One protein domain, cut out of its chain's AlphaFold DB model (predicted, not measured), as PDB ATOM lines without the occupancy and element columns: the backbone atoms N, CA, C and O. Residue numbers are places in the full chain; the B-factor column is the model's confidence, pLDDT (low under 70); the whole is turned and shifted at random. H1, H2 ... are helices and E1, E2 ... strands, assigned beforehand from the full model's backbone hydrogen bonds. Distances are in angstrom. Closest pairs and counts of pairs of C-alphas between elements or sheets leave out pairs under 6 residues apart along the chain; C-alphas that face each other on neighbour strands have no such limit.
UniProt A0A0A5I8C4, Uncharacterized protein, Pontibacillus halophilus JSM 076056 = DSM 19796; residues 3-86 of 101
ATOM      1  N   ASP A   3     146.208 113.178 208.738       49.22
ATOM      2  CA  ASP A   3     146.001 114.571 208.298       49.22
ATOM      3  C   ASP A   3     146.827 114.954 207.061       49.22
ATOM      4  O   ASP A   3     146.374 115.700 206.196       49.22
ATOM      5  N   ARG A   4     148.030 114.379 206.908       48.50
ATOM      6  CA  ARG A   4     148.894 114.658 205.741       48.50
ATOM      7  C   ARG A   4     148.364 114.051 204.441       48.50
ATOM      8  O   ARG A   4     148.778 114.473 203.364       48.50
ATOM      9  N   TYR A   5     147.505 113.037 204.534       51.31
ATOM     10  CA  TYR A   5     146.998 112.317 203.370       51.31
ATOM     11  C   TYR A   5     145.767 113.004 202.762       51.31
ATOM     12  O   TYR A   5     145.666 113.073 201.540       51.31
ATOM     13  N   ASN A   6     144.896 113.589 203.596       52.94
ATOM     14  CA  ASN A   6     143.786 114.426 203.122       52.94
ATOM     15  C   ASN A   6     144.283 115.752 202.539       52.94
ATOM     16  O   ASN A   6     143.947 116.072 201.405       52.94
ATOM     17  N   SER A   7     145.197 116.445 203.231       56.72
ATOM     18  CA  SER A   7     145.732 117.726 202.748       56.72
ATOM     19  C   SER A   7     146.394 117.618 201.365       56.72
ATOM     20  O   SER A   7     146.193 118.486 200.525       56.72
ATOM     21  N   ARG A   8     147.109 116.519 201.068       57.84
ATOM     22  CA  ARG A   8     147.694 116.296 199.732       57.84
ATOM     23  C   ARG A   8     146.656 116.072 198.632       57.84
ATOM     24  O   ARG A   8     146.920 116.444 197.493       57.84
ATOM     25  N   ARG A   9     145.517 115.440 198.933       58.22
ATOM     26  CA  ARG A   9     144.447 115.225 197.946       58.22
ATOM     27  C   ARG A   9     143.686 116.510 197.664       58.22
ATOM     28  O   ARG A   9     143.421 116.788 196.499       58.22
ATOM     29  N   ASP A  10     143.430 117.299 198.700       61.50
ATOM     30  CA  ASP A  10     142.749 118.583 198.567       61.50
ATOM     31  C   ASP A  10     143.606 119.571 197.770       61.50
ATOM     32  O   ASP A  10     143.130 120.123 196.785       61.50
ATOM     33  N   SER A  11     144.903 119.694 198.079       63.34
ATOM     34  CA  SER A  11     145.815 120.544 197.297       63.34
ATOM     35  C   SER A  11     145.936 120.109 195.835       63.34
ATOM     36  O   SER A  11     146.011 120.954 194.951       63.34
ATOM     37  N   ASN A  12     145.940 118.802 195.557       64.94
ATOM     38  CA  ASN A  12     146.018 118.303 194.183       64.94
ATOM     39  C   ASN A  12     144.717 118.562 193.403       64.94
ATOM     40  O   ASN A  12     144.761 118.825 192.204       64.94
ATOM     41  N   CYS A  13     143.569 118.514 194.086       71.50
ATOM     42  CA  CYS A  13     142.276 118.891 193.523       71.50
ATOM     43  C   CYS A  13     142.240 120.389 193.192       71.50
ATOM     44  O   CYS A  13     141.879 120.752 192.078       71.50
ATOM     45  N   THR A  14     142.699 121.246 194.112       72.25
ATOM     46  CA  THR A  14     142.773 122.699 193.895       72.25
ATOM     47  C   THR A  14     143.653 123.041 192.695       72.25
ATOM     48  O   THR A  14     143.188 123.720 191.791       72.25
ATOM     49  N   ILE A  15     144.864 122.476 192.609       72.56
ATOM     50  CA  ILE A  15     145.779 122.728 191.481       72.56
ATOM     51  C   ILE A  15     145.154 122.297 190.146       72.56
ATOM     52  O   ILE A  15     145.263 123.009 189.151       72.56
ATOM     53  N   ALA A  16     144.482 121.143 190.104       73.62
ATOM     54  CA  ALA A  16     143.811 120.686 188.889       73.62
ATOM     55  C   ALA A  16     142.646 121.610 188.483       73.62
ATOM     56  O   ALA A  16     142.475 121.895 187.296       73.62
ATOM     57  N   CYS A  17     141.869 122.100 189.454       76.81
ATOM     58  CA  CYS A  17     140.789 123.063 189.229       76.81
ATOM     59  C   CYS A  17     141.308 124.418 188.736       76.81
ATOM     60  O   CYS A  17     140.714 124.993 187.823       76.81
ATOM     61  N   ASP A  18     142.416 124.901 189.295       86.38
ATOM     62  CA  ASP A  18     143.041 126.163 188.896       86.38
ATOM     63  C   ASP A  18     143.549 126.079 187.452       86.38
ATOM     64  O   ASP A  18     143.246 126.948 186.636       86.38
ATOM     65  N   ILE A  19     144.221 124.976 187.093       91.81
ATOM     66  CA  ILE A  19     144.700 124.732 185.725       91.81
ATOM     67  C   ILE A  19     143.536 124.686 184.731       91.81
ATOM     68  O   ILE A  19     143.596 125.331 183.687       91.81
ATOM     69  N   ALA A  20     142.472 123.943 185.047       91.38
ATOM     70  CA  ALA A  20     141.309 123.833 184.170       91.38
ATOM     71  C   ALA A  20     140.566 125.170 184.017       91.38
ATOM     72  O   ALA A  20     140.072 125.485 182.935       91.38
ATOM     73  N   SER A  21     140.491 125.961 185.089       92.69
ATOM     74  CA  SER A  21     139.856 127.282 185.060       92.69
ATOM     75  C   SER A  21     140.681 128.275 184.245       92.69
ATOM     76  O   SER A  21     140.116 129.013 183.442       92.69
ATOM     77  N   LEU A  22     142.011 128.251 184.387       94.12
ATOM     78  CA  LEU A  22     142.917 129.084 183.600       94.12
ATOM     79  C   LEU A  22     142.892 128.705 182.114       94.12
ATOM     80  O   LEU A  22     142.840 129.592 181.269       94.12
ATOM     81  N   ALA A  23     142.873 127.406 181.793       96.00
ATOM     82  CA  ALA A  23     142.740 126.920 180.419       96.00
ATOM     83  C   ALA A  23     141.485 127.489 179.745       96.00
ATOM     84  O   ALA A  23     141.594 128.161 178.722       96.00
ATOM     85  N   ARG A  24     140.318 127.310 180.381       95.19
ATOM     86  CA  ARG A  24     139.038 127.839 179.882       95.19
ATOM     87  C   ARG A  24     139.062 129.353 179.738       95.19
ATOM     88  O   ARG A  24     138.617 129.881 178.730       95.19
ATOM     89  N   PHE A  25     139.622 130.054 180.724       95.00
ATOM     90  CA  PHE A  25     139.743 131.505 180.659       95.00
ATOM     91  C   PHE A  25     140.563 131.956 179.444       95.00
ATOM     92  O   PHE A  25     140.167 132.898 178.761       95.00
ATOM     93  N   ILE A  26     141.683 131.293 179.145       96.25
ATOM     94  CA  ILE A  26     142.490 131.606 177.960       96.25
ATOM     95  C   ILE A  26     141.692 131.313 176.683       96.25
ATOM     96  O   ILE A  26     141.625 132.169 175.806       96.25
ATOM     97  N   GLU A  27     141.052 130.148 176.587       95.62
ATOM     98  CA  GLU A  27     140.255 129.758 175.416       95.62
ATOM     99  C   GLU A  27     139.099 130.730 175.132       95.62
ATOM    100  O   GLU A  27     138.861 131.070 173.975       95.62
ATOM    101  N   ASP A  28     138.428 131.228 176.173       95.62
ATOM    102  CA  ASP A  28     137.301 132.159 176.047       95.62
ATOM    103  C   ASP A  28     137.732 133.584 175.655       95.62
ATOM    104  O   ASP A  28     136.934 134.351 175.114       95.62
ATOM    105  N   ASN A  29     138.980 133.970 175.950       95.38
ATOM    106  CA  ASN A  29     139.433 135.359 175.837       95.38
ATOM    107  C   ASN A  29     140.490 135.596 174.757       95.38
ATOM    108  O   ASN A  29     140.711 136.754 174.398       95.38
ATOM    109  N   PHE A  30     141.146 134.562 174.230       95.56
ATOM    110  CA  PHE A  30     142.215 134.694 173.240       95.56
ATOM    111  C   PHE A  30     141.826 134.086 171.889       95.56
ATOM    112  O   PHE A  30     141.411 132.935 171.784       95.56
ATOM    113  N   CYS A  31     142.047 134.854 170.829       95.06
ATOM    114  CA  CYS A  31     141.996 134.408 169.446       95.06
ATOM    115  C   CYS A  31     143.398 134.004 168.981       95.06
ATOM    116  O   CYS A  31     144.393 134.598 169.394       95.06
ATOM    117  N   CYS A  32     143.496 133.019 168.084       94.31
ATOM    118  CA  CYS A  32     144.773 132.659 167.461       94.31
ATOM    119  C   CYS A  32     145.462 133.909 166.875       94.31
ATOM    120  O   CYS A  32     144.817 134.722 166.216       94.31
ATOM    121  N   ALA A  33     146.771 134.019 167.105       93.75
ATOM    122  CA  ALA A  33     147.648 135.157 166.826       93.75
ATOM    123  C   ALA A  33     147.523 136.376 167.761       93.75
ATOM    124  O   ALA A  33     148.309 137.314 167.600       93.75
ATOM    125  N   ASP A  34     146.644 136.353 168.769       95.38
ATOM    126  CA  ASP A  34     146.640 137.379 169.816       95.38
ATOM    127  C   ASP A  34     147.981 137.417 170.559       95.38
ATOM    128  O   ASP A  34     148.607 136.386 170.828       95.38
ATOM    129  N   THR A  35     148.405 138.620 170.943       95.94
ATOM    130  CA  THR A  35     149.559 138.786 171.826       95.94
ATOM    131  C   THR A  35     149.204 138.264 173.215       95.94
ATOM    132  O   THR A  35     148.263 138.753 173.845       95.94
ATOM    133  N   ILE A  36     149.984 137.309 173.712       96.88
ATOM    134  CA  ILE A  36     149.859 136.759 175.062       96.88
ATOM    135  C   ILE A  36     151.139 137.009 175.854       96.88
ATOM    136  O   ILE A  36     152.239 136.717 175.384       96.88
ATOM    137  N   GLY A  37     150.985 137.561 177.054       96.75
ATOM    138  CA  GLY A  37     152.013 137.633 178.084       96.75
ATOM    139  C   GLY A  37     151.828 136.504 179.091       96.75
ATOM    140  O   GLY A  37     150.708 136.245 179.531       96.75
ATOM    141  N   LEU A  38     152.918 135.830 179.441       97.12
ATOM    142  CA  LEU A  38     152.964 134.780 180.454       97.12
ATOM    143  C   LEU A  38     153.908 135.205 181.576       97.12
ATOM    144  O   LEU A  38     155.071 135.531 181.312       97.12
ATOM    145  N   THR A  39     153.419 135.152 182.813       96.06
ATOM    146  CA  THR A  39     154.225 135.387 184.015       96.06
ATOM    147  C   THR A  39     154.544 134.068 184.701       96.06
ATOM    148  O   THR A  39     153.667 133.224 184.897       96.06
ATOM    149  N   PHE A  40     155.803 133.926 185.101       94.69
ATOM    150  CA  PHE A  40     156.336 132.791 185.845       94.69
ATOM    151  C   PHE A  40     156.989 133.297 187.127       94.69
ATOM    152  O   PHE A  40     157.796 134.226 187.080       94.69
ATOM    153  N   ILE A  41     156.693 132.675 188.261       93.62
ATOM    154  CA  ILE A  41     157.290 132.966 189.560       93.62
ATOM    155  C   ILE A  41     158.066 131.729 189.999       93.62
ATOM    156  O   ILE A  41     157.511 130.725 190.443       93.62
ATOM    157  N   GLU A  42     159.391 131.809 189.917       89.00
ATOM    158  CA  GLU A  42     160.275 130.745 190.382       89.00
ATOM    159  C   GLU A  42     161.246 131.297 191.424       89.00
ATOM    160  O   GLU A  42     161.945 132.282 191.198       89.00
ATOM    161  N   GLN A  43     161.261 130.673 192.608       89.12
ATOM    162  CA  GLN A  43     162.165 131.028 193.713       89.12
ATOM    163  C   GLN A  43     162.135 132.525 194.088       89.12
ATOM    164  O   GLN A  43     163.154 133.114 194.440       89.12
ATOM    165  N   GLY A  44     160.956 133.149 194.016       88.12
ATOM    166  CA  GLY A  44     160.763 134.567 194.346       88.12
ATOM    167  C   GLY A  44     161.175 135.543 193.239       88.12
ATOM    168  O   GLY A  44     161.120 136.750 193.455       88.12
ATOM    169  N   THR A  45     161.554 135.045 192.060       91.38
ATOM    170  CA  THR A  45     161.828 135.864 190.876       91.38
ATOM    171  C   THR A  45     160.670 135.751 189.893       91.38
ATOM    172  O   THR A  45     160.326 134.649 189.468       91.38
ATOM    173  N   ALA A  46     160.090 136.892 189.517       92.25
ATOM    174  CA  ALA A  46     159.107 136.964 188.443       92.25
ATOM    175  C   ALA A  46     159.817 137.119 187.091       92.25
ATOM    176  O   ALA A  46     160.655 138.005 186.920       92.25
ATOM    177  N   SER A  47     159.476 136.262 186.136       93.88
ATOM    178  CA  SER A  47     159.910 136.338 184.741       93.88
ATOM    179  C   SER A  47     158.690 136.488 183.846       93.88
ATOM    180  O   SER A  47     157.687 135.808 184.051       93.88
ATOM    181  N   ILE A  48     158.784 137.366 182.851       93.44
ATOM    182  CA  ILE A  48     157.700 137.646 181.909       93.44
ATOM    183  C   ILE A  48     158.199 137.327 180.503       93.44
ATOM    184  O   ILE A  48     159.308 137.716 180.135       93.44
ATOM    185  N   ALA A  49     157.379 136.629 179.724       95.00
ATOM    186  CA  ALA A  49     157.627 136.378 178.311       95.00
ATOM    187  C   ALA A  49     156.365 136.665 177.498       95.00
ATOM    188  O   ALA A  49     155.256 136.385 177.951       95.00
ATOM    189  N   THR A  50     156.529 137.209 176.295       95.88
ATOM    190  CA  THR A  50     155.420 137.554 175.403       95.88
ATOM    191  C   THR A  50     155.567 136.843 174.069       95.88
ATOM    192  O   THR A  50     156.671 136.631 173.578       95.88
ATOM    193  N   GLY A  51     154.447 136.451 173.473       96.50
ATOM    194  CA  GLY A  51     154.428 135.805 172.169       96.50
ATOM    195  C   GLY A  51     153.044 135.844 171.538       96.50
ATOM    196  O   GLY A  51     152.174 136.600 171.961       96.50
ATOM    197  N   GLN A  52     152.844 135.022 170.516       97.12
ATOM    198  CA  GLN A  52     151.578 134.899 169.799       97.12
ATOM    199  C   GLN A  52     150.857 133.629 170.235       97.12
ATOM    200  O   GLN A  52     151.363 132.523 170.024       97.12
ATOM    201  N   TYR A  53     149.682 133.786 170.834       97.62
ATOM    202  CA  TYR A  53     148.826 132.673 171.218       97.62
ATOM    203  C   TYR A  53     148.416 131.860 169.987       97.62
ATOM    204  O   TYR A  53     148.113 132.417 168.932       97.62
ATOM    205  N   VAL A  54     148.414 130.536 170.113       98.00
ATOM    206  CA  VAL A  54     147.947 129.627 169.059       98.00
ATOM    207  C   VAL A  54     146.696 128.896 169.522       98.00
ATOM    208  O   VAL A  54     145.647 129.016 168.898       98.00
ATOM    209  N   GLU A  55     146.825 128.133 170.603       98.12
ATOM    210  CA  GLU A  55     145.759 127.322 171.190       98.12
ATOM    211  C   GLU A  55     146.127 126.944 172.632       98.12
ATOM    212  O   GLU A  55     147.301 126.978 173.022       98.12
ATOM    213  N   VAL A  56     145.131 126.525 173.407       97.75
ATOM    214  CA  VAL A  56     145.333 125.654 174.565       97.75
ATOM    215  C   VAL A  56     145.017 124.229 174.129       97.75
ATOM    216  O   VAL A  56     144.021 123.977 173.457       97.75
ATOM    217  N   ARG A  57     145.884 123.283 174.491       94.75
ATOM    218  CA  ARG A  57     145.641 121.854 174.293       94.75
ATOM    219  C   ARG A  57     145.883 121.122 175.600       94.75
ATOM    220  O   ARG A  57     146.993 121.143 176.136       94.75
ATOM    221  N   ASP A  58     144.832 120.487 176.105       89.69
ATOM    222  CA  ASP A  58     144.793 119.857 177.424       89.69
ATOM    223  C   ASP A  58     145.140 120.853 178.548       89.69
ATOM    224  O   ASP A  58     144.306 121.658 178.950       89.69
ATOM    225  N   ALA A  59     146.375 120.826 179.049       93.00
ATOM    226  CA  ALA A  59     146.879 121.710 180.104       93.00
ATOM    227  C   ALA A  59     148.132 122.488 179.661       93.00
ATOM    228  O   ALA A  59     148.965 122.875 180.486       93.00
ATOM    229  N   VAL A  60     148.302 122.665 178.350       97.12
ATOM    230  CA  VAL A  60     149.469 123.300 177.735       97.12
ATOM    231  C   VAL A  60     149.006 124.438 176.839       97.12
ATOM    232  O   VAL A  60     148.210 124.224 175.927       97.12
ATOM    233  N   VAL A  61     149.537 125.639 177.063       98.06
ATOM    234  CA  VAL A  61     149.355 126.759 176.136       98.06
ATOM    235  C   VAL A  61     150.455 126.732 175.080       98.06
ATOM    236  O   VAL A  61     151.645 126.598 175.390       98.06
ATOM    237  N   VAL A  62     150.048 126.823 173.816       98.31
ATOM    238  CA  VAL A  62     150.941 126.842 172.658       98.31
ATOM    239  C   VAL A  62     151.129 128.288 172.223       98.31
ATOM    240  O   VAL A  62     150.169 128.976 171.875       98.31
ATOM    241  N   VAL A  63     152.379 128.750 172.238       98.19
ATOM    242  CA  VAL A  63     152.728 130.143 171.942       98.19
ATOM    243  C   VAL A  63     153.866 130.195 170.932       98.19
ATOM    244  O   VAL A  63     154.900 129.556 171.116       98.19
ATOM    245  N   LYS A  64     153.709 130.968 169.861       98.12
ATOM    246  CA  LYS A  64     154.791 131.258 168.913       98.12
ATOM    247  C   LYS A  64     155.614 132.452 169.372       98.12
ATOM    248  O   LYS A  64     155.084 133.388 169.958       98.12
ATOM    249  N   ASN A  65     156.901 132.441 169.040       96.62
ATOM    250  CA  ASN A  65     157.815 133.564 169.252       96.62
ATOM    251  C   ASN A  65     157.947 134.019 170.720       96.62
ATOM    252  O   ASN A  65     158.253 135.177 170.961       96.62
ATOM    253  N   LEU A  66     157.739 133.116 171.691       96.00
ATOM    254  CA  LEU A  66     157.700 133.460 173.121       96.00
ATOM    255  C   LEU A  66     159.057 133.942 173.675       96.00
ATOM    256  O   LEU A  66     159.116 134.841 174.505       96.00
ATOM    257  N   LEU A  67     160.152 133.301 173.253       92.75
ATOM    258  CA  LEU A  67     161.519 133.622 173.704       92.75
ATOM    259  C   LEU A  67     162.473 133.932 172.546       92.75
ATOM    260  O   LEU A  67     163.502 134.577 172.737       92.75
ATOM    261  N   ARG A  68     162.179 133.400 171.356       93.56
ATOM    262  CA  ARG A  68     162.973 133.554 170.134       93.56
ATOM    263  C   ARG A  68     162.059 133.520 168.921       93.56
ATOM    264  O   ARG A  68     161.095 132.754 168.901       93.56
ATOM    265  N   GLU A  69     162.406 134.280 167.897       94.31
ATOM    266  CA  GLU A  69     161.682 134.282 166.627       94.31
ATOM    267  C   GLU A  69     161.675 132.900 165.961       94.31
ATOM    268  O   GLU A  69     162.621 132.119 166.078       94.31
ATOM    269  N   ASN A  70     160.588 132.607 165.248       94.62
ATOM    270  CA  ASN A  70     160.329 131.359 164.530       94.62
ATOM    271  C   ASN A  70     160.351 130.101 165.411       94.62
ATOM    272  O   ASN A  70     160.561 128.993 164.917       94.62
ATOM    273  N   THR A  71     160.107 130.249 166.715       97.75
ATOM    274  CA  THR A  71     159.968 129.114 167.637       97.75
ATOM    275  C   THR A  71     158.525 128.926 168.085       97.75
ATOM    276  O   THR A  71     157.724 129.860 168.081       97.75
ATOM    277  N   THR A  72     158.182 127.691 168.454       98.19
ATOM    278  CA  THR A  72     156.917 127.349 169.115       98.19
ATOM    279  C   THR A  72     157.237 126.822 170.506       98.19
ATOM    280  O   THR A  72     158.016 125.879 170.654       98.19
ATOM    281  N   SER A  73     156.650 127.449 171.514       98.19
ATOM    282  CA  SER A  73     156.777 127.102 172.920       98.19
ATOM    283  C   SER A  73     155.516 126.387 173.390       98.19
ATOM    284  O   SER A  73     154.401 126.800 173.081       98.19
ATOM    285  N   TYR A  74     155.719 125.319 174.155       97.75
ATOM    286  CA  TYR A  74     154.668 124.521 174.775       97.75
ATOM    287  C   TYR A  74     154.797 124.707 176.280       97.75
ATOM    288  O   TYR A  74     155.723 124.172 176.892       97.75
ATOM    289  N   VAL A  75     153.930 125.530 176.863       97.19
ATOM    290  CA  VAL A  75     154.062 125.956 178.256       97.19
ATOM    291  C   VAL A  75     153.002 125.257 179.107       97.19
ATOM    292  O   VAL A  75     151.810 125.463 178.877       97.19
ATOM    293  N   PRO A  76     153.394 124.430 180.093       96.56
ATOM    294  CA  PRO A  76     152.443 123.842 181.026       96.56
ATOM    295  C   PRO A  76     151.757 124.934 181.850       96.56
ATOM    296  O   PRO A  76     152.432 125.722 182.512       96.56
ATOM    297  N   LEU A  77     150.425 124.940 181.878       95.94
ATOM    298  CA  LEU A  77     149.653 125.917 182.651       95.94
ATOM    299  C   LEU A  77     149.912 125.808 184.159       95.94
ATOM    300  O   LEU A  77     149.836 126.799 184.868       95.94
ATOM    301  N   SER A  78     150.338 124.638 184.645       93.50
ATOM    302  CA  SER A  78     150.764 124.436 186.039       93.50
ATOM    303  C   SER A  78     152.003 125.246 186.451       93.50
ATOM    304  O   SER A  78     152.425 125.171 187.602       93.50
ATOM    305  N   LYS A  79     152.681 125.886 185.493       92.50
ATOM    306  CA  LYS A  79     153.872 126.717 185.707       92.50
ATOM    307  C   LYS A  79     153.602 128.200 185.477       92.50
ATOM    308  O   LYS A  79     154.504 128.994 185.696       92.50
ATOM    309  N   VAL A  80     152.414 128.544 184.991       94.88
ATOM    310  CA  VAL A  80     152.032 129.916 184.680       94.88
ATOM    311  C   VAL A  80     151.309 130.480 185.891       94.88
ATOM    312  O   VAL A  80     150.297 129.932 186.316       94.88
ATOM    313  N   ASP A  81     151.826 131.576 186.432       93.75
ATOM    314  CA  ASP A  81     151.215 132.259 187.572       93.75
ATOM    315  C   ASP A  81     150.125 133.233 187.121       93.75
ATOM    316  O   ASP A  81     149.107 133.394 187.793       93.75
ATOM    317  N   SER A  82     150.311 133.877 185.967       94.38
ATOM    318  CA  SER A  82     149.294 134.737 185.363       94.38
ATOM    319  C   SER A  82     149.452 134.849 183.848       94.38
ATOM    320  O   SER A  82     150.522 134.593 183.286       94.38
ATOM    321  N   VAL A  83     148.360 135.248 183.192       96.25
ATOM    322  CA  VAL A  83     148.302 135.532 181.756       96.25
ATOM    323  C   VAL A  83     147.784 136.941 181.512       96.25
ATOM    324  O   VAL A  83     146.868 137.401 182.192       96.25
ATOM    325  N   GLU A  84     148.346 137.613 180.515       94.81
ATOM    326  CA  GLU A  84     147.936 138.948 180.085       94.81
ATOM    327  C   GLU A  84     147.641 138.940 178.587       94.81
ATOM    328  O   GLU A  84     148.391 138.368 177.791       94.81
ATOM    329  N   LYS A  85     146.543 139.584 178.188       93.75
ATOM    330  CA  LYS A  85     146.218 139.797 176.779       93.75
ATOM    331  C   LYS A  85     146.766 141.151 176.347       93.75
ATOM    332  O   LYS A  85     146.377 142.180 176.895       93.75
ATOM    333  N   GLY A  86     147.676 141.146 175.378       85.25
ATOM    334  CA  GLY A  86     148.205 142.374 174.792       85.25
ATOM    335  C   GLY A  86     147.187 143.061 173.875       85.25
ATOM    336  O   GLY A  86     146.162 142.463 173.528       85.25
TER     337      GLY A  86
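Overview. This is residues 3 to 86 of the 101 residues of an uncharacterized protein of Pontibacillus halophilus JSM 076056 = DSM 19796 (UniProt A0A0A5I8C4). A long helix, H1, packs with its last residues on a strongly twisted five-stranded antiparallel sheet, while its first part, residues 3 to 14, sticks out from the body as an arm and makes much of the length. In the sheet the longest strand, E2, bends by 105 degrees at residue 54, pairing with E1 over its residues 45 to 52, before the bend, and with E3 over its residues 52 to 57, on both sides of the bend; a five-residue link joins the two edge strands, E4 and E5. The printed part has 84 residues, with one named helix and then five named strands, H1 E1 E2 E3 E4 E5, and the sheet's order is E4 E3 E2 E1 E5. The class is mixed, helices and strands. The whole is only just compact, close to loose, with a radius of gyration of the C-alphas of 14.1 A, and spans 48 by 28 by 19 A.

Arrangement. H1, residues 3 to 29, is on the sheet but only grazes it, with its residues 19 to 29. Its closest C-alphas to E2, residues 45 to 57, are those of Ala 23 and Val 56, 6.5 A apart. In H1, 22 of 23 O i to N i+4 pairs are within hydrogen-bond range. E1, residues 35 to 42, forms a hairpin with E2; N 38 and O 49 are 2.8 A apart. E2's pairing is staggered: residues 45 to 52 pair with E1, and residues 52 to 57 with E3, residues 60 to 64. E2 and E3 form a hairpin, with N 62 and O 55 at 2.9 A. E3 forms another with E4, residues 72 to 76, at 156 degrees between directions; N 63 and O 73 are 2.9 A apart. E1 to E4 make a meander, each strand the antiparallel neighbour of the one before. E5, residues 82 to 85, is antiparallel to E1 at 164 degrees, with N 37 and O 84 at 2.8 A. E3 and E5 are apart.

Along the chain. H1 begins at C-alpha 3, (146.001, 114.571, 208.298), and measures 39.1 A from first to last C-alpha. E1 measures 22.9 A. E2 begins at C-alpha 45, (161.828, 135.864, 190.876), and measures 27.1 A. E3 and E4 measure 13.0 A and 13.2 A. E5 measures 10.4 A and ends at C-alpha 85, (146.218, 139.797, 176.779).

Size, cuts and confidence. The two C-alphas farthest apart, those of Asp 3 and Asn 70, are 49.0 A apart. The printed part has no cut. The link from E3 to E4 is short, and the other links are tight. Mean pLDDT of the printed part is 88.9; residues 3 to 12 are under 70.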